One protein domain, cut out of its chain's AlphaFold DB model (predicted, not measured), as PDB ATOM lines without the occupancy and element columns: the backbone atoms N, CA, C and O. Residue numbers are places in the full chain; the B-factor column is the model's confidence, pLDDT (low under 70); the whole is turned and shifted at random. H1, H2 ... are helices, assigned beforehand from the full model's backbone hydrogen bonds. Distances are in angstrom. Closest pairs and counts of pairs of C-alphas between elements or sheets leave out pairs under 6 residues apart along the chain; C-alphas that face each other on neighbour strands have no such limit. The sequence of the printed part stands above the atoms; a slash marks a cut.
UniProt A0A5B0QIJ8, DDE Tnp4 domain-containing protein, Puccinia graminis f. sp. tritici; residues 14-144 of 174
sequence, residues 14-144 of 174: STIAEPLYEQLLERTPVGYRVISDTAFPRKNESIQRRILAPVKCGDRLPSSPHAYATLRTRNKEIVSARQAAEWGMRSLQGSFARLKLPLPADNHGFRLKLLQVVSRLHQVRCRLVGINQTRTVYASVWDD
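AT A GLANCE: This is residues 14 to 144 of the 174 residues of the protein "DDE Tnp4 domain-containing protein" of Puccinia graminis f. sp. tritici (UniProt A0A5B0QIJ8). One long helix, H3, makes the longest axis of an open arrangement. H5 stands across the last part of H3 like the bar of a T, H6 folds back loosely along H3, and H1, H2 and the loops around them make a small cluster on the side of H3 away from H6. The printed part has 131 residues with six named helices, H1 to H6 in chain order, and no named strand; the class is all helix. The whole is loose, with a radius of gyration of the C-alphas of 18.5 A and spans of 54 by 39 by 31 A.

HOW THE PARTS SIT: H1, residues 18 to 26, touches H2, residues 45 to 50, about perpendicular at 82 degrees; their closest C-alphas, of Leu 24 and Arg 50, are 6.7 A apart. Residues 34 to 35 pair in parallel with residues 51 to 52. H3, residues 65 to 95, is apart from H1 and H2, and has a kink of 25 degrees near residue 85. H4, residues 97 to 100, is close to H3 but not clearly touching, with the C-alphas of Gln 93 and Leu 99 closest at 6.0 A. H5, residues 108 to 129, is near H4, and with residues 118 to 122 alone it only just touches residue 92 of H3, with 3 pairs of C-alphas within 8 A. The closest C-alphas of H3 and H5, of Leu 92 and His 122, are 6.6 A apart, and the lines are about perpendicular at 73 degrees. H6, residues 132 to 144, meets H5 only through their link. H6 is close to H3 but not clearly touching, at a shallow tilt of 32 degrees, opposite ways; the closest C-alphas, of Ala 84 and Thr 134, are 6.1 A apart. Every O i to N i+4 pair is within hydrogen-bond range in H5, against 3 of 5 in H1, 1 of 2 in H2, 25 of 27 in H3 and 7 of 9 in H6; H4 is too short for such a pair.

IN THESE COORDINATES: H1 begins with C-alpha 18 at (-42.218, -8.751, -34.406). H3 measures 44.8 A from C-alpha 65 at (-39.902, -10.527, 1.732) to C-alpha 95. H5 measures 31.3 A and H6 17.9 A, ending with C-alpha 144 at (-44.691, 16.998, -5.913).

THE WHOLE: The C-alphas of Ser 64 and Asn 107 are the farthest apart, at 55.3 A. The printed part has no cut. The links H1 to H2 and H2 to H3 are long. Residues 63 to 69, 104 to 110 and 139 to 144 stand free. The model's pLDDT is under 70 at residues 41 to 45 and 140 to 144.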
ATOM      1  N   SER A  14     -48.480  -9.540 -30.456       74.44
ATOM      2  CA  SER A  14     -47.098  -9.999 -30.388       74.44
ATOM      3  C   SER A  14     -46.456 -10.295 -31.739       74.44
ATOM      4  O   SER A  14     -45.245 -10.141 -31.863       74.44
ATOM      5  N   THR A  15     -47.251 -10.773 -32.699       75.62
ATOM      6  CA  THR A  15     -46.819 -11.169 -34.045       75.62
ATOM      7  C   THR A  15     -46.682  -9.938 -34.933       75.62
ATOM      8  O   THR A  15     -45.694  -9.789 -35.635       75.62
ATOM      9  N   ILE A  16     -47.626  -8.997 -34.843       73.75
ATOM     10  CA  ILE A  16     -47.534  -7.715 -35.562       73.75
ATOM     11  C   ILE A  16     -46.332  -6.896 -35.077       73.75
ATOM     12  O   ILE A  16     -45.684  -6.213 -35.863       73.75
ATOM     13  N   ALA A  17     -46.027  -6.965 -33.781       76.62
ATOM     14  CA  ALA A  17     -44.903  -6.255 -33.188       76.62
ATOM     15  C   ALA A  17     -43.544  -6.937 -33.405       76.62
ATOM     16  O   ALA A  17     -42.549  -6.449 -32.879       76.62
ATOM     17  N   GLU A  18     -43.470  -8.031 -34.168       78.50
ATOM     18  CA  GLU A  18     -42.218  -8.751 -34.406       78.50
ATOM     19  C   GLU A  18     -41.081  -7.859 -34.940       78.50
ATOM     20  O   GLU A  18     -40.007  -7.860 -34.330       78.50
ATOM     21  N   PRO A  19     -41.304  -6.987 -35.947       80.56
ATOM     22  CA  PRO A  19     -40.268  -6.068 -36.425       80.56
ATOM     23  C   PRO A  19     -39.829  -5.036 -35.376       80.56
ATOM     24  O   PRO A  19     -38.748  -4.457 -35.465       80.56
ATOM     25  N   LEU A  20     -40.664  -4.778 -34.361       80.06
ATOM     26  CA  LEU A  20     -40.323  -3.860 -33.280       80.06
ATOM     27  C   LEU A  20     -39.264  -4.468 -32.354       80.06
ATOM     28  O   LEU A  20     -38.488  -3.725 -31.763       80.06
ATOM     29  N   TYR A  21     -39.197  -5.796 -32.210       81.62
ATOM     30  CA  TYR A  21     -38.246  -6.421 -31.289       81.62
ATOM     31  C   TYR A  21     -36.792  -6.185 -31.692       81.62
ATOM     32  O   TYR A  21     -35.964  -5.927 -30.820       81.62
ATOM     33  N   GLU A  22     -36.488  -6.213 -32.987       81.44
ATOM     34  CA  GLU A  22     -35.155  -5.883 -33.499       81.44
ATOM     35  C   GLU A  22     -34.792  -4.434 -33.152       81.44
ATOM     36  O   GLU A  22     -33.758  -4.171 -32.537       81.44
ATOM     37  N   GLN A  23     -35.718  -3.495 -33.377       83.31
ATOM     38  CA  GLN A  23     -35.527  -2.102 -32.967       83.31
ATOM     39  C   GLN A  23     -35.351  -1.953 -31.452       83.31
ATOM     40  O   GLN A  23     -34.546  -1.138 -31.002       83.31
ATOM     41  N   LEU A  24     -36.064  -2.743 -30.646       83.38
ATOM     42  CA  LEU A  24     -35.907  -2.726 -29.193       83.38
ATOM     43  C   LEU A  24     -34.521  -3.207 -28.756       83.38
ATOM     44  O   LEU A  24     -33.990  -2.708 -27.762       83.38
ATOM     45  N   LEU A  25     -33.936  -4.166 -29.464       81.44
ATOM     46  CA  LEU A  25     -32.613  -4.688 -29.144       81.44
ATOM     47  C   LEU A  25     -31.512  -3.714 -29.566       81.44
ATOM     48  O   LEU A  25     -30.642  -3.399 -28.752       81.44
ATOM     49  N   GLU A  26     -31.595  -3.208 -30.795       83.94
ATOM     50  CA  GLU A  26     -30.528  -2.436 -31.436       83.94
ATOM     51  C   GLU A  26     -30.590  -0.937 -31.145       83.94
ATOM     52  O   GLU A  26     -29.557  -0.278 -31.059       83.94
ATOM     53  N   ARG A  27     -31.795  -0.376 -31.000       85.19
ATOM     54  CA  ARG A  27     -32.007   1.081 -30.960       85.19
ATOM     55  C   ARG A  27     -32.487   1.608 -29.616       85.19
ATOM     56  O   ARG A  27     -32.590   2.822 -29.458       85.19
ATOM     57  N   THR A  28     -32.768   0.745 -28.638       84.88
ATOM     58  CA  THR A  28     -33.140   1.210 -27.293       84.88
ATOM     59  C   THR A  28     -31.902   1.713 -26.548       84.88
ATOM     60  O   THR A  28     -31.003   0.904 -26.267       84.88
ATOM     61  N   PRO A  29     -31.856   3.000 -26.148       87.06
ATOM     62  CA  PRO A  29     -30.721   3.551 -25.420       87.06
ATOM     63  C   PRO A  29     -30.434   2.795 -24.118       87.06
ATOM     64  O   PRO A  29     -31.306   2.136 -23.538       87.06
ATOM     65  N   VAL A  30     -29.192   2.879 -23.646       84.69
ATOM     66  CA  VAL A  30     -28.786   2.262 -22.377       84.69
ATOM     67  C   VAL A  30     -29.612   2.857 -21.232       84.69
ATOM     68  O   VAL A  30     -29.835   4.061 -21.177       84.69
ATOM     69  N   GLY A  31     -30.112   1.996 -20.344       85.94
ATOM     70  CA  GLY A  31     -30.979   2.386 -19.226       85.94
ATOM     71  C   GLY A  31     -32.477   2.429 -19.552       85.94
ATOM     72  O   GLY A  31     -33.290   2.337 -18.635       85.94
ATOM     73  N   TYR A  32     -32.863   2.460 -20.830       86.06
ATOM     74  CA  TYR A  32     -34.267   2.511 -21.238       86.06
ATOM     75  C   TYR A  32     -34.840   1.123 -21.540       86.06
ATOM     76  O   TYR A  32     -34.142   0.195 -21.966       86.06
ATOM     77  N   ARG A  33     -36.145   0.985 -21.290       87.06
ATOM     78  CA  ARG A  33     -36.945  -0.226 -21.513       87.06
ATOM     79  C   ARG A  33     -38.348   0.164 -21.960       87.06
ATOM     80  O   ARG A  33     -38.816   1.254 -21.638       87.06
ATOM     81  N   VAL A  34     -39.030  -0.739 -22.653       87.12
ATOM     82  CA  VAL A  34     -40.419  -0.549 -23.080       87.12
ATOM     83  C   VAL A  34     -41.367  -1.267 -22.139       87.12
ATOM     84  O   VAL A  34     -41.135  -2.414 -21.767       87.12
ATOM     85  N   ILE A  35     -42.445  -0.588 -21.758       87.50
ATOM     86  CA  ILE A  35     -43.529  -1.180 -20.980       87.50
ATOM     87  C   ILE A  35     -44.547  -1.772 -21.951       87.50
ATOM     88  O   ILE A  35     -44.974  -1.094 -22.882       87.50
ATOM     89  N   SER A  36     -44.925  -3.030 -21.743       83.56
ATOM     90  CA  SER A  36     -45.789  -3.761 -22.666       83.56
ATOM     91  C   SER A  36     -46.866  -4.575 -21.958       83.56
ATOM     92  O   SER A  36     -46.853  -4.754 -20.731       83.56
ATOM     93  N   ASP A  37     -47.798  -5.100 -22.754       79.50
ATOM     94  CA  ASP A  37     -48.678  -6.145 -22.280       79.50
ATOM     95  C   ASP A  37     -47.936  -7.466 -22.079       79.50
ATOM     96  O   ASP A  37     -47.004  -7.853 -22.770       79.50
ATOM     97  N   THR A  38     -48.411  -8.195 -21.098       76.31
ATOM     98  CA  THR A  38     -48.114  -9.580 -20.799       76.31
ATOM     99  C   THR A  38     -48.394 -10.555 -21.945       76.31
ATOM    100  O   THR A  38     -47.949 -11.696 -21.865       76.31
ATOM    101  N   ALA A  39     -49.160 -10.146 -22.962       73.44
ATOM    102  CA  ALA A  39     -49.353 -10.897 -24.200       73.44
ATOM    103  C   ALA A  39     -48.108 -10.862 -25.108       73.44
ATOM    104  O   ALA A  39     -47.979 -11.695 -26.002       73.44
ATOM    105  N   PHE A  40     -47.175  -9.931 -24.875       76.75
ATOM    106  CA  PHE A  40     -45.962  -9.830 -25.671       76.75
ATOM    107  C   PHE A  40     -44.925 -10.869 -25.210       76.75
ATOM    108  O   PHE A  40     -44.599 -10.941 -24.018       76.75
ATOM    109  N   PRO A  41     -44.401 -11.689 -26.137       66.69
ATOM    110  CA  PRO A  41     -43.464 -12.752 -25.847       66.69
ATOM    111  C   PRO A  41     -42.176 -12.198 -25.257       66.69
ATOM    112  O   PRO A  41     -41.462 -11.413 -25.871       66.69
ATOM    113  N   ARG A  42     -41.815 -12.727 -24.093       63.22
ATOM    114  CA  ARG A  42     -40.482 -12.583 -23.499       63.22
ATOM    115  C   ARG A  42     -39.617 -13.791 -23.885       63.22
ATOM    116  O   ARG A  42     -38.942 -14.361 -23.042       63.22
ATOM    117  N   LYS A  43     -39.730 -14.236 -25.147       58.56
ATOM    118  CA  LYS A  43     -39.214 -15.531 -25.645       58.56
ATOM    119  C   LYS A  43     -37.688 -15.664 -25.558       58.56
ATOM    120  O   LYS A  43     -37.196 -16.782 -25.527       58.56
ATOM    121  N   ASN A  44     -36.960 -14.548 -25.529       68.94
ATOM    122  CA  ASN A  44     -35.505 -14.521 -25.410       68.94
ATOM    123  C   ASN A  44     -35.093 -13.575 -24.271       68.94
ATOM    124  O   ASN A  44     -35.715 -12.525 -24.079       68.94
ATOM    125  N   GLU A  45     -34.038 -13.928 -23.535       68.75
ATOM    126  CA  GLU A  45     -33.557 -13.193 -22.362       68.75
ATOM    127  C   GLU A  45     -33.156 -11.748 -22.715       68.75
ATOM    128  O   GLU A  45     -33.398 -10.811 -21.950       68.75
ATOM    129  N   SER A  46     -32.621 -11.541 -23.922       73.12
ATOM    130  CA  SER A  46     -32.267 -10.220 -24.454       73.12
ATOM    131  C   SER A  46     -33.485  -9.295 -24.582       73.12
ATOM    132  O   SER A  46     -33.457  -8.157 -24.107       73.12
ATOM    133  N   ILE A  47     -34.592  -9.799 -25.135       74.31
ATOM    134  CA  ILE A  47     -35.864  -9.069 -25.253       74.31
ATOM    135  C   ILE A  47     -36.520  -8.908 -23.878       74.31
ATOM    136  O   ILE A  47     -37.044  -7.839 -23.566       74.31
ATOM    137  N   GLN A  48     -36.438  -9.921 -23.012       71.75
ATOM    138  CA  GLN A  48     -36.973  -9.860 -21.650       71.75
ATOM    139  C   GLN A  48     -36.322  -8.748 -20.815       71.75
ATOM    140  O   GLN A  48     -36.986  -8.119 -19.993       71.75
ATOM    141  N   ARG A  49     -35.034  -8.457 -21.032       76.88
ATOM    142  CA  ARG A  49     -34.358  -7.330 -20.367       76.88
ATOM    143  C   ARG A  49     -34.835  -5.970 -20.887       76.88
ATOM    144  O   ARG A  49     -34.793  -5.000 -20.129       76.88
ATOM    145  N   ARG A  50     -35.301  -5.900 -22.139       84.19
ATOM    146  CA  ARG A  50     -35.780  -4.674 -22.802       84.19
ATOM    147  C   ARG A  50     -37.277  -4.414 -22.615       84.19
ATOM    148  O   ARG A  50     -37.674  -3.254 -22.674       84.19
ATOM    149  N   ILE A  51     -38.084  -5.442 -22.346       86.38
ATOM    150  CA  ILE A  51     -39.535  -5.324 -22.151       86.38
ATOM    151  C   ILE A  51     -39.913  -5.543 -20.683       86.38
ATOM    152  O   ILE A  51     -39.650  -6.590 -20.095       86.38
ATOM    153  N   LEU A  52     -40.596  -4.563 -20.101       86.31
ATOM    154  CA  LEU A  52     -41.230  -4.650 -18.792       86.31
ATOM    155  C   LEU A  52     -42.717  -4.925 -18.971       86.31
ATOM    156  O   LEU A  52     -43.432  -4.149 -19.593       86.31
ATOM    157  N   ALA A  53     -43.201  -6.014 -18.393       85.31
ATOM    158  CA  ALA A  53     -44.621  -6.319 -18.361       85.31
ATOM    159  C   ALA A  53     -45.013  -6.723 -16.938       85.31
ATOM    160  O   ALA A  53     -44.178  -7.280 -16.214       85.31
ATOM    161  N   PRO A  54     -46.254  -6.421 -16.527       86.50
ATOM    162  CA  PRO A  54     -46.683  -6.677 -15.167       86.50
ATOM    163  C   PRO A  54     -46.691  -8.177 -14.861       86.50
ATOM    164  O   PRO A  54     -46.766  -9.025 -15.758       86.50
ATOM    165  N   VAL A  55     -46.579  -8.482 -13.575       85.75
ATOM    166  CA  VAL A  55     -46.694  -9.831 -13.025       85.75
ATOM    167  C   VAL A  55     -48.154 -10.270 -13.122       85.75
ATOM    168  O   VAL A  55     -49.058  -9.515 -12.754       85.75
ATOM    169  N   LYS A  56     -48.388 -11.477 -13.635       80.69
ATOM    170  CA  LYS A  56     -49.711 -12.092 -13.769       80.69
ATOM    171  C   LYS A  56     -50.040 -12.990 -12.583       80.69
ATOM    172  O   LYS A  56     -49.162 -13.501 -11.892       80.69
ATOM    173  N   CYS A  57     -51.334 -13.243 -12.394       75.88
ATOM    174  CA  CYS A  57     -51.783 -14.328 -11.531       75.88
ATOM    175  C   CYS A  57     -51.199 -15.660 -12.037       75.88
ATOM    176  O   CYS A  57     -51.339 -15.975 -13.218       75.88
ATOM    177  N   GLY A  58     -50.545 -16.413 -11.151       76.75
ATOM    178  CA  GLY A  58     -49.864 -17.669 -11.486       76.75
ATOM    179  C   GLY A  58     -48.362 -17.539 -11.764       76.75
ATOM    180  O   GLY A  58     -47.680 -18.562 -11.828       76.75
ATOM    181  N   ASP A  59     -47.819 -16.321 -11.869       82.56
ATOM    182  CA  ASP A  59     -46.369 -16.129 -11.945       82.56
ATOM    183  C   ASP A  59     -45.701 -16.527 -10.620       82.56
ATOM    184  O   ASP A  59     -46.230 -16.295  -9.530       82.56
ATOM    185  N   ARG A  60     -44.495 -17.100 -10.707       84.50
ATOM    186  CA  ARG A  60     -43.690 -17.412  -9.520       84.50
ATOM    187  C   ARG A  60     -43.214 -16.121  -8.868       84.50
ATOM    188  O   ARG A  60     -42.522 -15.315  -9.490       84.50
ATOM    189  N   LEU A  61     -43.567 -15.951  -7.600       88.19
ATOM    190  CA  LEU A  61     -43.200 -14.784  -6.809       88.19
ATOM    191  C   LEU A  61     -41.925 -15.071  -6.000       88.19
ATOM    192  O   LEU A  61     -41.694 -16.219  -5.617       88.19
ATOM    193  N   PRO A  62     -41.093 -14.053  -5.723       89.69
ATOM    194  CA  PRO A  62     -39.935 -14.215  -4.857       89.69
ATOM    195  C   PRO A  62     -40.355 -14.639  -3.445       89.69
ATOM    196  O   PRO A  62     -41.254 -14.033  -2.867       89.69
ATOM    197  N   SER A  63     -39.656 -15.621  -2.869       90.38
ATOM    198  CA  SER A  63     -39.898 -16.069  -1.489       90.38
ATOM    199  C   SER A  63     -39.339 -15.105  -0.438       90.38
ATOM    200  O   SER A  63     -39.804 -15.085   0.696       90.38
ATOM    201  N   SER A  64     -38.329 -14.304  -0.799       95.00
ATOM    202  CA  SER A  64     -37.748 -13.303   0.101       95.00
ATOM    203  C   SER A  64     -38.694 -12.103   0.256       95.00
ATOM    204  O   SER A  64     -39.059 -11.501  -0.763       95.00
ATOM    205  N   PRO A  65     -39.034 -11.682   1.493       91.25
ATOM    206  CA  PRO A  65     -39.902 -10.527   1.732       91.25
ATOM    207  C   PRO A  65     -39.395  -9.236   1.081       91.25
ATOM    208  O   PRO A  65     -40.179  -8.477   0.514       91.25
ATOM    209  N   HIS A  66     -38.078  -9.008   1.105       91.12
ATOM    210  CA  HIS A  66     -37.473  -7.824   0.499       91.12
ATOM    211  C   HIS A  66     -37.620  -7.836  -1.028       91.12
ATOM    212  O   HIS A  66     -38.096  -6.872  -1.626       91.12
ATOM    213  N   ALA A  67     -37.292  -8.962  -1.668       88.56
ATOM    214  CA  ALA A  67     -37.440  -9.113  -3.115       88.56
ATOM    215  C   ALA A  67     -38.909  -8.997  -3.554       88.56
ATOM    216  O   ALA A  67     -39.206  -8.388  -4.584       88.56
ATOM    217  N   TYR A  68     -39.835  -9.532  -2.754       89.19
ATOM    218  CA  TYR A  68     -41.268  -9.402  -2.983       89.19
ATOM    219  C   TYR A  68     -41.740  -7.944  -2.889       89.19
ATOM    220  O   TYR A  68     -42.465  -7.480  -3.769       89.19
ATOM    221  N   ALA A  69     -41.303  -7.195  -1.871       88.19
ATOM    222  CA  ALA A  69     -41.651  -5.784  -1.712       88.19
ATOM    223  C   ALA A  69     -41.158  -4.932  -2.896       88.19
ATOM    224  O   ALA A  69     -41.919  -4.127  -3.444       88.19
ATOM    225  N   THR A  70     -39.925  -5.167  -3.349       88.19
ATOM    226  CA  THR A  70     -39.350  -4.501  -4.526       88.19
ATOM    227  C   THR A  70     -40.128  -4.840  -5.797       88.19
ATOM    228  O   THR A  70     -40.510  -3.942  -6.551       88.19
ATOM    229  N   LEU A  71     -40.440  -6.122  -6.018       88.94
ATOM    230  CA  LEU A  71     -41.254  -6.556  -7.154       88.94
ATOM    231  C   LEU A  71     -42.644  -5.913  -7.129       88.94
ATOM    232  O   LEU A  71     -43.114  -5.429  -8.156       88.94
ATOM    233  N   ARG A  72     -43.294  -5.884  -5.963       88.81
ATOM    234  CA  ARG A  72     -44.633  -5.312  -5.786       88.81
ATOM    235  C   ARG A  72     -44.658  -3.827  -6.129       88.81
ATOM    236  O   ARG A  72     -45.576  -3.393  -6.821       88.81
ATOM    237  N   THR A  73     -43.668  -3.067  -5.671       87.94
ATOM    238  CA  THR A  73     -43.551  -1.627  -5.954       87.94
ATOM    239  C   THR A  73     -43.363  -1.388  -7.448       87.94
ATOM    240  O   THR A  73     -44.182  -0.718  -8.072       87.94
ATOM    241  N   ARG A  74     -42.391  -2.074  -8.059       87.81
ATOM    242  CA  ARG A  74     -42.140  -1.990  -9.502       87.81
ATOM    243  C   ARG A  74     -43.355  -2.401 -10.337       87.81
ATOM    244  O   ARG A  74     -43.643  -1.798 -11.366       87.81
ATOM    245  N   ASN A  75     -44.085  -3.429  -9.909       89.69
ATOM    246  CA  ASN A  75     -45.281  -3.883 -10.610       89.69
ATOM    247  C   ASN A  75     -46.391  -2.823 -10.588       89.69
ATOM    248  O   ASN A  75     -47.041  -2.609 -11.608       89.69
ATOM    249  N   LYS A  76     -46.585  -2.127  -9.459       87.50
ATOM    250  CA  LYS A  76     -47.538  -1.008  -9.367       87.50
ATOM    251  C   LYS A  76     -47.180   0.112 -10.340       87.50
ATOM    252  O   LYS A  76     -48.061   0.598 -11.040       87.50
ATOM    253  N   GLU A  77     -45.903   0.476 -10.423       86.94
ATOM    254  CA  GLU A  77     -45.424   1.504 -11.354       86.94
ATOM    255  C   GLU A  77     -45.656   1.101 -12.813       86.94
ATOM    256  O   GLU A  77     -46.182   1.889 -13.593       86.94
ATOM    257  N   ILE A  78     -45.346  -0.150 -13.173       88.00
ATOM    258  CA  ILE A  78     -45.588  -0.687 -14.521       88.00
ATOM    259  C   ILE A  78     -47.080  -0.631 -14.877       88.00
ATOM    260  O   ILE A  78     -47.437  -0.205 -15.977       88.00
ATOM    261  N   VAL A  79     -47.959  -1.047 -13.960       86.06
ATOM    262  CA  VAL A  79     -49.415  -1.001 -14.165       86.06
ATOM    263  C   VAL A  79     -49.906   0.441 -14.290       86.06
ATOM    264  O   VAL A  79     -50.694   0.737 -15.187       86.06
ATOM    265  N   SER A  80     -49.412   1.350 -13.449       83.94
ATOM    266  CA  SER A  80     -49.753   2.774 -13.521       83.94
ATOM    267  C   SER A  80     -49.321   3.387 -14.854       83.94
ATOM    268  O   SER A  80     -50.121   4.026 -15.533       83.94
ATOM    269  N   ALA A  81     -48.085   3.134 -15.287       83.75
ATOM    270  CA  ALA A  81     -47.565   3.619 -16.561       83.75
ATOM    271  C   ALA A  81     -48.391   3.104 -17.751       83.75
ATOM    272  O   ALA A  81     -48.682   3.857 -18.681       83.75
ATOM    273  N   ARG A  82     -48.844   1.844 -17.698       84.75
ATOM    274  CA  ARG A  82     -49.740   1.270 -18.714       84.75
ATOM    275  C   ARG A  82     -51.076   1.995 -18.838       84.75
ATOM    276  O   ARG A  82     -51.578   2.100 -19.957       84.75
ATOM    277  N   GLN A  83     -51.635   2.519 -17.744       82.06
ATOM    278  CA  GLN A  83     -52.914   3.240 -17.784       82.06
ATOM    279  C   GLN A  83     -52.889   4.410 -18.775       82.06
ATOM    280  O   GLN A  83     -53.895   4.681 -19.423       82.06
ATOM    281  N   ALA A  84     -51.731   5.045 -18.988       78.88
ATOM    282  CA  ALA A  84     -51.599   6.115 -19.972       78.88
ATOM    283  C   ALA A  84     -51.908   5.645 -21.409       78.88
ATOM    284  O   ALA A  84     -52.580   6.353 -22.162       78.88
ATOM    285  N   ALA A  85     -51.459   4.443 -21.789       79.75
ATOM    286  CA  ALA A  85     -51.764   3.858 -23.095       79.75
ATOM    287  C   ALA A  85     -53.250   3.470 -23.206       79.75
ATOM    288  O   ALA A  85     -53.886   3.708 -24.237       79.75
ATOM    289  N   GLU A  86     -53.828   2.938 -22.126       82.69
ATOM    290  CA  GLU A  86     -55.250   2.585 -22.051       82.69
ATOM    291  C   GLU A  86     -56.158   3.819 -22.149       82.69
ATOM    292  O   GLU A  86     -57.176   3.778 -22.843       82.69
ATOM    293  N   TRP A  87     -55.777   4.954 -21.551       84.12
ATOM    294  CA  TRP A  87     -56.497   6.221 -21.716       84.12
ATOM    295  C   TRP A  87     -56.506   6.693 -23.167       84.12
ATOM    296  O   TRP A  87     -57.544   7.146 -23.652       84.12
ATOM    297  N   GLY A  88     -55.388   6.539 -23.884       80.75
ATOM    298  CA  GLY A  88     -55.318   6.825 -25.318       80.75
ATOM    299  C   GLY A  88     -56.305   5.973 -26.117       80.75
ATOM    300  O   GLY A  88     -57.122   6.507 -26.873       80.75
ATOM    301  N   MET A  89     -56.302   4.657 -25.883       83.19
ATOM    302  CA  MET A  89     -57.230   3.728 -26.534       83.19
ATOM    303  C   MET A  89     -58.694   4.058 -26.214       83.19
ATOM    304  O   MET A  89     -59.537   4.134 -27.111       83.19
ATOM    305  N   ARG A  90     -59.001   4.337 -24.943       85.06
ATOM    306  CA  ARG A  90     -60.346   4.710 -24.497       85.06
ATOM    307  C   ARG A  90     -60.797   6.042 -25.090       85.06
ATOM    308  O   ARG A  90     -61.962   6.177 -25.447       85.06
ATOM    309  N   SER A  91     -59.898   7.014 -25.235       84.69
ATOM    310  CA  SER A  91     -60.201   8.289 -25.890       84.69
ATOM    311  C   SER A  91     -60.535   8.092 -27.369       84.69
ATOM    312  O   SER A  91     -61.515   8.665 -27.852       84.69
ATOM    313  N   LEU A  92     -59.786   7.239 -28.078       86.06
ATOM    314  CA  LEU A  92     -60.076   6.869 -29.464       86.06
ATOM    315  C   LEU A  92     -61.466   6.220 -29.579       86.06
ATOM    316  O   LEU A  92     -62.320   6.706 -30.313       86.06
ATOM    317  N   GLN A  93     -61.739   5.177 -28.796       86.75
ATOM    318  CA  GLN A  93     -63.028   4.470 -28.822       86.75
ATOM    319  C   GLN A  93     -64.203   5.345 -28.354       86.75
ATOM    320  O   GLN A  93     -65.321   5.229 -28.856       86.75
ATOM    321  N   GLY A  94     -63.962   6.235 -27.390       87.94
ATOM    322  CA  GLY A  94     -64.960   7.155 -26.853       87.94
ATOM    323  C   GLY A  94     -65.347   8.257 -27.836       87.94
ATOM    324  O   GLY A  94     -66.522   8.604 -27.913       87.94
ATOM    325  N   SER A  95     -64.382   8.764 -28.610       89.25
ATOM    326  CA  SER A  95     -64.594   9.882 -29.542       89.25
ATOM    327  C   SER A  95     -65.308   9.466 -30.830       89.25
ATOM    328  O   SER A  95     -65.973  10.289 -31.455       89.25
ATOM    329  N   PHE A  96     -65.182   8.203 -31.243       91.44
ATOM    330  CA  PHE A  96     -65.725   7.718 -32.511       91.44
ATOM    331  C   PHE A  96     -66.759   6.617 -32.271       91.44
ATOM    332  O   PHE A  96     -66.432   5.433 -32.270       91.44
ATOM    333  N   ALA A  97     -68.030   7.007 -32.132       90.81
ATOM    334  CA  ALA A  97     -69.145   6.084 -31.885       90.81
ATOM    335  C   ALA A  97     -69.228   4.935 -32.906       90.81
ATOM    336  O   ALA A  97     -69.618   3.827 -32.548       90.81
ATOM    337  N   ARG A  98     -68.789   5.156 -34.155       91.12
ATOM    338  CA  ARG A  98     -68.749   4.101 -35.177       91.12
ATOM    339  C   ARG A  98     -67.852   2.917 -34.791       91.12
ATOM    340  O   ARG A  98     -68.152   1.807 -35.210       91.12
ATOM    341  N   LEU A  99     -66.804   3.125 -33.987       89.75
ATOM    342  CA  LEU A  99     -65.949   2.040 -33.486       89.75
ATOM    343  C   LEU A  99     -66.638   1.158 -32.434       89.75
ATOM    344  O   LEU A  99     -66.155   0.066 -32.161       89.75
ATOM    345  N   LYS A 100     -67.747   1.618 -31.842       88.88
ATOM    346  CA  LYS A 100     -68.543   0.833 -30.885       88.88
ATOM    347  C   LYS A 100     -69.520  -0.120 -31.576       88.88
ATOM    348  O   LYS A 100     -70.112  -0.964 -30.914       88.88
ATOM    349  N   LEU A 101     -69.713   0.040 -32.884       90.31
ATOM    350  CA  LEU A 101     -70.562  -0.824 -33.692       90.31
ATOM    351  C   LEU A 101     -69.712  -1.904 -34.370       90.31
ATOM    352  O   LEU A 101     -68.571  -1.617 -34.751       90.31
ATOM    353  N   PRO A 102     -70.262  -3.112 -34.594       89.94
ATOM    354  CA  PRO A 102     -69.608  -4.115 -35.420       89.94
ATOM    355  C   PRO A 102     -69.199  -3.524 -36.773       89.94
ATOM    356  O   PRO A 102     -69.991  -2.885 -37.474       89.94
ATOM    357  N   LEU A 103     -67.930  -3.705 -37.128       88.62
ATOM    358  CA  LEU A 103     -67.425  -3.285 -38.428       88.62
ATOM    359  C   LEU A 103     -67.770  -4.357 -39.470       88.62
ATOM    360  O   LEU A 103     -67.671  -5.540 -39.145       88.62
ATOM    361  N   PRO A 104     -68.132  -3.976 -40.711       87.06
ATOM    362  CA  PRO A 104     -68.418  -4.940 -41.770       87.06
ATOM    363  C   PRO A 104     -67.243  -5.907 -41.950       87.06
ATOM    364  O   PRO A 104     -66.102  -5.475 -42.157       87.06
ATOM    365  N   ALA A 105     -67.508  -7.204 -41.798       85.69
ATOM    366  CA  ALA A 105     -66.485  -8.242 -41.895       85.69
ATOM    367  C   ALA A 105     -66.125  -8.552 -43.356       85.69
ATOM    368  O   ALA A 105     -64.968  -8.839 -43.647       85.69
ATOM    369  N   ASP A 106     -67.107  -8.427 -44.245       90.62
ATOM    370  CA  ASP A 106     -67.065  -8.656 -45.690       90.62
ATOM    371  C   ASP A 106     -66.475  -7.475 -46.479       90.62
ATOM    372  O   ASP A 106     -65.877  -7.660 -47.536       90.62
ATOM    373  N   ASN A 107     -66.584  -6.250 -45.958       89.75
ATOM    374  CA  ASN A 107     -66.085  -5.051 -46.628       89.75
ATOM    375  C   ASN A 107     -64.766  -4.541 -46.027       89.75
ATOM    376  O   ASN A 107     -64.710  -3.553 -45.281       89.75
ATOM    377  N   HIS A 108     -63.670  -5.209 -46.390       87.19
ATOM    378  CA  HIS A 108     -62.325  -4.865 -45.922       87.19
ATOM    379  C   HIS A 108     -61.891  -3.440 -46.304       87.19
ATOM    380  O   HIS A 108     -61.281  -2.752 -45.483       87.19
ATOM    381  N   GLY A 109     -62.233  -2.976 -47.512       89.75
ATOM    382  CA  GLY A 109     -61.879  -1.638 -47.994       89.75
ATOM    383  C   GLY A 109     -62.549  -0.529 -47.180       89.75
ATOM    384  O   GLY A 109     -61.886   0.411 -46.736       89.75
ATOM    385  N   PHE A 110     -63.846  -0.675 -46.901       90.06
ATOM    386  CA  PHE A 110     -64.574   0.241 -46.026       90.06
ATOM    387  C   PHE A 110     -64.001   0.238 -44.608       90.06
ATOM    388  O   PHE A 110     -63.753   1.304 -44.043       90.06
ATOM    389  N   ARG A 111     -63.745  -0.950 -44.041       89.62
ATOM    390  CA  ARG A 111     -63.183  -1.094 -42.692       89.62
ATOM    391  C   ARG A 111     -61.825  -0.405 -42.568       89.62
ATOM    392  O   ARG A 111     -61.621   0.362 -41.629       89.62
ATOM    393  N   LEU A 112     -60.924  -0.628 -43.525       88.81
ATOM    394  CA  LEU A 112     -59.618   0.028 -43.555       88.81
ATOM    395  C   LEU A 112     -59.764   1.550 -43.650       88.81
ATOM    396  O   LEU A 112     -59.170   2.270 -42.849       88.81
ATOM    397  N   LYS A 113     -60.590   2.041 -44.582       92.50
ATOM    398  CA  LYS A 113     -60.822   3.480 -44.772       92.50
ATOM    399  C   LYS A 113     -61.352   4.130 -43.496       92.50
ATOM    400  O   LYS A 113     -60.834   5.162 -43.075       92.50
ATOM    401  N   LEU A 114     -62.338   3.512 -42.850       92.44
ATOM    402  CA  LEU A 114     -62.899   3.984 -41.588       92.44
ATOM    403  C   LEU A 114     -61.824   4.084 -40.497       92.44
ATOM    404  O   LEU A 114     -61.683   5.130 -39.865       92.44
ATOM    405  N   LEU A 115     -61.048   3.019 -40.294       91.25
ATOM    406  CA  LEU A 115     -59.994   2.975 -39.281       91.25
ATOM    407  C   LEU A 115     -58.895   4.016 -39.551       91.25
ATOM    408  O   LEU A 115     -58.417   4.672 -38.620       91.25
ATOM    409  N   GLN A 116     -58.533   4.228 -40.820       91.81
ATOM    410  CA  GLN A 116     -57.573   5.258 -41.231       91.81
ATOM    411  C   GLN A 116     -58.095   6.662 -40.941       91.81
ATOM    412  O   GLN A 116     -57.357   7.478 -40.389       91.81
ATOM    413  N   VAL A 117     -59.357   6.942 -41.273       93.44
ATOM    414  CA  VAL A 117     -59.999   8.231 -40.988       93.44
ATOM    415  C   VAL A 117     -60.016   8.490 -39.484       93.44
ATOM    416  O   VAL A 117     -59.542   9.536 -39.047       93.44
ATOM    417  N   VAL A 118     -60.468   7.521 -38.685       92.62
ATOM    418  CA  VAL A 118     -60.501   7.632 -37.219       92.62
ATOM    419  C   VAL A 118     -59.105   7.897 -36.648       92.62
ATOM    420  O   VAL A 118     -58.920   8.841 -35.881       92.62
ATOM    421  N   SER A 119     -58.102   7.129 -37.076       90.50
ATOM    422  CA  SER A 119     -56.718   7.306 -36.621       90.50
ATOM    423  C   SER A 119     -56.161   8.680 -36.982       90.50
ATOM    424  O   SER A 119     -55.543   9.336 -36.144       90.50
ATOM    425  N   ARG A 120     -56.392   9.153 -38.213       91.88
ATOM    426  CA  ARG A 120     -55.919  10.468 -38.675       91.88
ATOM    427  C   ARG A 120     -56.606  11.613 -37.933       91.88
ATOM    428  O   ARG A 120     -55.922  12.525 -37.480       91.88
ATOM    429  N   LEU A 121     -57.924  11.546 -37.746       92.62
ATOM    430  CA  LEU A 121     -58.671  12.552 -36.985       92.62
ATOM    431  C   LEU A 121     -58.226  12.597 -35.521       92.62
ATOM    432  O   LEU A 121     -58.042  13.678 -34.963       92.62
ATOM    433  N   HIS A 122     -57.976  11.437 -34.910       89.44
ATOM    434  CA  HIS A 122     -57.425  11.385 -33.561       89.44
ATOM    435  C   HIS A 122     -56.023  12.001 -33.491       89.44
ATOM    436  O   HIS A 122     -55.738  12.761 -32.571       89.44
ATOM    437  N   GLN A 123     -55.162  11.758 -34.486       88.44
ATOM    438  CA  GLN A 123     -53.851  12.410 -34.554       88.44
ATOM    439  C   GLN A 123     -53.961  13.937 -34.645       88.44
ATOM    440  O   GLN A 123     -53.197  14.627 -33.972       88.44
ATOM    441  N   VAL A 124     -54.903  14.467 -35.433       90.75
ATOM    442  CA  VAL A 124     -55.166  15.915 -35.506       90.75
ATOM    443  C   VAL A 124     -55.597  16.446 -34.141       90.75
ATOM    444  O   VAL A 124     -55.000  17.397 -33.643       90.75
ATOM    445  N   ARG A 125     -56.558  15.784 -33.483       87.06
ATOM    446  CA  ARG A 125     -56.997  16.155 -32.131       87.06
ATOM    447  C   ARG A 125     -55.833  16.164 -31.138       87.06
ATOM    448  O   ARG A 125     -55.681  17.143 -30.418       87.06
ATOM    449  N   CYS A 126     -55.000  15.124 -31.117       84.38
ATOM    450  CA  CYS A 126     -53.850  15.047 -30.212       84.38
ATOM    451  C   CYS A 126     -52.827  16.161 -30.457       84.38
ATOM    452  O   CYS A 126     -52.240  16.653 -29.501       84.38
ATOM    453  N   ARG A 127     -52.623  16.583 -31.712       86.19
ATOM    454  CA  ARG A 127     -51.719  17.698 -32.041       86.19
ATOM    455  C   ARG A 127     -52.274  19.054 -31.616       86.19
ATOM    456  O   ARG A 127     -51.509  19.881 -31.146       86.19
ATOM    457  N   LEU A 128     -53.578  19.271 -31.784       87.31
ATOM    458  CA  LEU A 128     -54.215  20.555 -31.475       87.31
ATOM    459  C   LEU A 128     -54.495  20.730 -29.980       87.31
ATOM    460  O   LEU A 128     -54.279  21.803 -29.431       87.31
ATOM    461  N   VAL A 129     -54.983  19.681 -29.319       82.12
ATOM    462  CA  VAL A 129     -55.396  19.726 -27.906       82.12
ATOM    463  C   VAL A 129     -54.243  19.352 -26.969       82.12
ATOM    464  O   VAL A 129     -54.232  19.758 -25.810       82.12
ATOM    465  N   GLY A 130     -53.261  18.591 -27.460       74.62
ATOM    466  CA  GLY A 130     -52.187  18.028 -26.647       74.62
ATOM    467  C   GLY A 130     -52.620  16.804 -25.828       74.62
ATOM    468  O   GLY A 130     -53.769  16.362 -25.856       74.62
ATOM    469  N   ILE A 131     -51.671  16.242 -25.074       72.62
ATOM    470  CA  ILE A 131     -51.866  15.046 -24.236       72.62
ATOM    471  C   ILE A 131     -52.205  15.473 -22.799       72.62
ATOM    472  O   ILE A 131     -51.448  15.229 -21.858       72.62
ATOM    473  N   ASN A 132     -53.329  16.174 -22.635       72.81
ATOM    474  CA  ASN A 132     -53.632  16.869 -21.381       72.81
ATOM    475  C   ASN A 132     -53.826  15.918 -20.199       72.81
ATOM    476  O   ASN A 132     -53.347  16.218 -19.121       72.81
ATOM    477  N   GLN A 133     -54.435  14.746 -20.392       70.00
ATOM    478  CA  GLN A 133     -54.707  13.832 -19.279       70.00
ATOM    479  C   GLN A 133     -53.437  13.168 -18.725       70.00
ATOM    480  O   GLN A 133     -53.233  13.158 -17.513       70.00
ATOM    481  N   THR A 134     -52.541  12.686 -19.594       70.50
ATOM    482  CA  THR A 134     -51.225  12.181 -19.164       70.50
ATOM    483  C   THR A 134     -50.415  13.292 -18.510       70.50
ATOM    484  O   THR A 134     -49.816  13.069 -17.465       70.50
ATOM    485  N   ARG A 135     -50.445  14.510 -19.070       73.75
ATOM    486  CA  ARG A 135     -49.789  15.664 -18.450       73.75
ATOM    487  C   ARG A 135     -50.359  15.947 -17.063       73.75
ATOM    488  O   ARG A 135     -49.588  16.039 -16.132       73.75
ATOM    489  N   THR A 136     -51.674  16.025 -16.887       77.44
ATOM    490  CA  THR A 136     -52.288  16.302 -15.580       77.44
ATOM    491  C   THR A 136     -51.901  15.263 -14.528       77.44
ATOM    492  O   THR A 136     -51.549  15.636 -13.412       77.44
ATOM    493  N   VAL A 137     -51.931  13.971 -14.877       72.44
ATOM    494  CA  VAL A 137     -51.632  12.904 -13.910       72.44
ATOM    495  C   VAL A 137     -50.143  12.810 -13.588       72.44
ATOM    496  O   VAL A 137     -49.793  12.577 -12.440       72.44
ATOM    497  N   TYR A 138     -49.258  12.991 -14.570       70.50
ATOM    498  CA  TYR A 138     -47.821  12.805 -14.349       70.50
ATOM    499  C   TYR A 138     -47.062  14.099 -14.033       70.50
ATOM    500  O   TYR A 138     -46.033  14.025 -13.374       70.50
ATOM    501  N   ALA A 139     -47.542  15.271 -14.462       72.50
ATOM    502  CA  ALA A 139     -46.892  16.548 -14.149       72.50
ATOM    503  C   ALA A 139     -47.086  16.936 -12.680       72.50
ATOM    504  O   ALA A 139     -46.117  17.313 -12.042       72.50
ATOM    505  N   SER A 140     -48.289  16.752 -12.123       65.50
ATOM    506  CA  SER A 140     -48.540  16.995 -10.691       65.50
ATOM    507  C   SER A 140     -47.630  16.145  -9.802       65.50
ATOM    508  O   SER A 140     -46.976  16.656  -8.905       65.50
ATOM    509  N   VAL A 141     -47.499  14.861 -10.133       64.62
ATOM    510  CA  VAL A 141     -46.592  13.939  -9.444       64.62
ATOM    511  C   VAL A 141     -45.129  14.362  -9.601       64.62
ATOM    512  O   VAL A 141     -44.363  14.274  -8.646       64.62
ATOM    513  N   TRP A 142     -44.719  14.825 -10.786       63.47
ATOM    514  CA  TRP A 142     -43.361  15.326 -11.004       63.47
ATOM    515  C   TRP A 142     -43.060  16.547 -10.132       63.47
ATOM    516  O   TRP A 142     -42.016  16.581  -9.484       63.47
ATOM    517  N   ASP A 143     -43.984  17.503 -10.073       66.25
ATOM    518  CA  ASP A 143     -43.849  18.714  -9.265       66.25
ATOM    519  C   ASP A 143     -43.812  18.378  -7.766       66.25
ATOM    520  O   ASP A 143     -42.936  18.865  -7.051       66.25
ATOM    521  N   ASP A 144     -44.672  17.467  -7.302       64.38
ATOM    522  CA  ASP A 144     -44.691  16.998  -5.913       64.38
ATOM    523  C   ASP A 144     -43.384  16.296  -5.525       64.38
ATOM    524  O   ASP A 144     -42.840  16.548  -4.449       64.38
TER     525      ASP A 144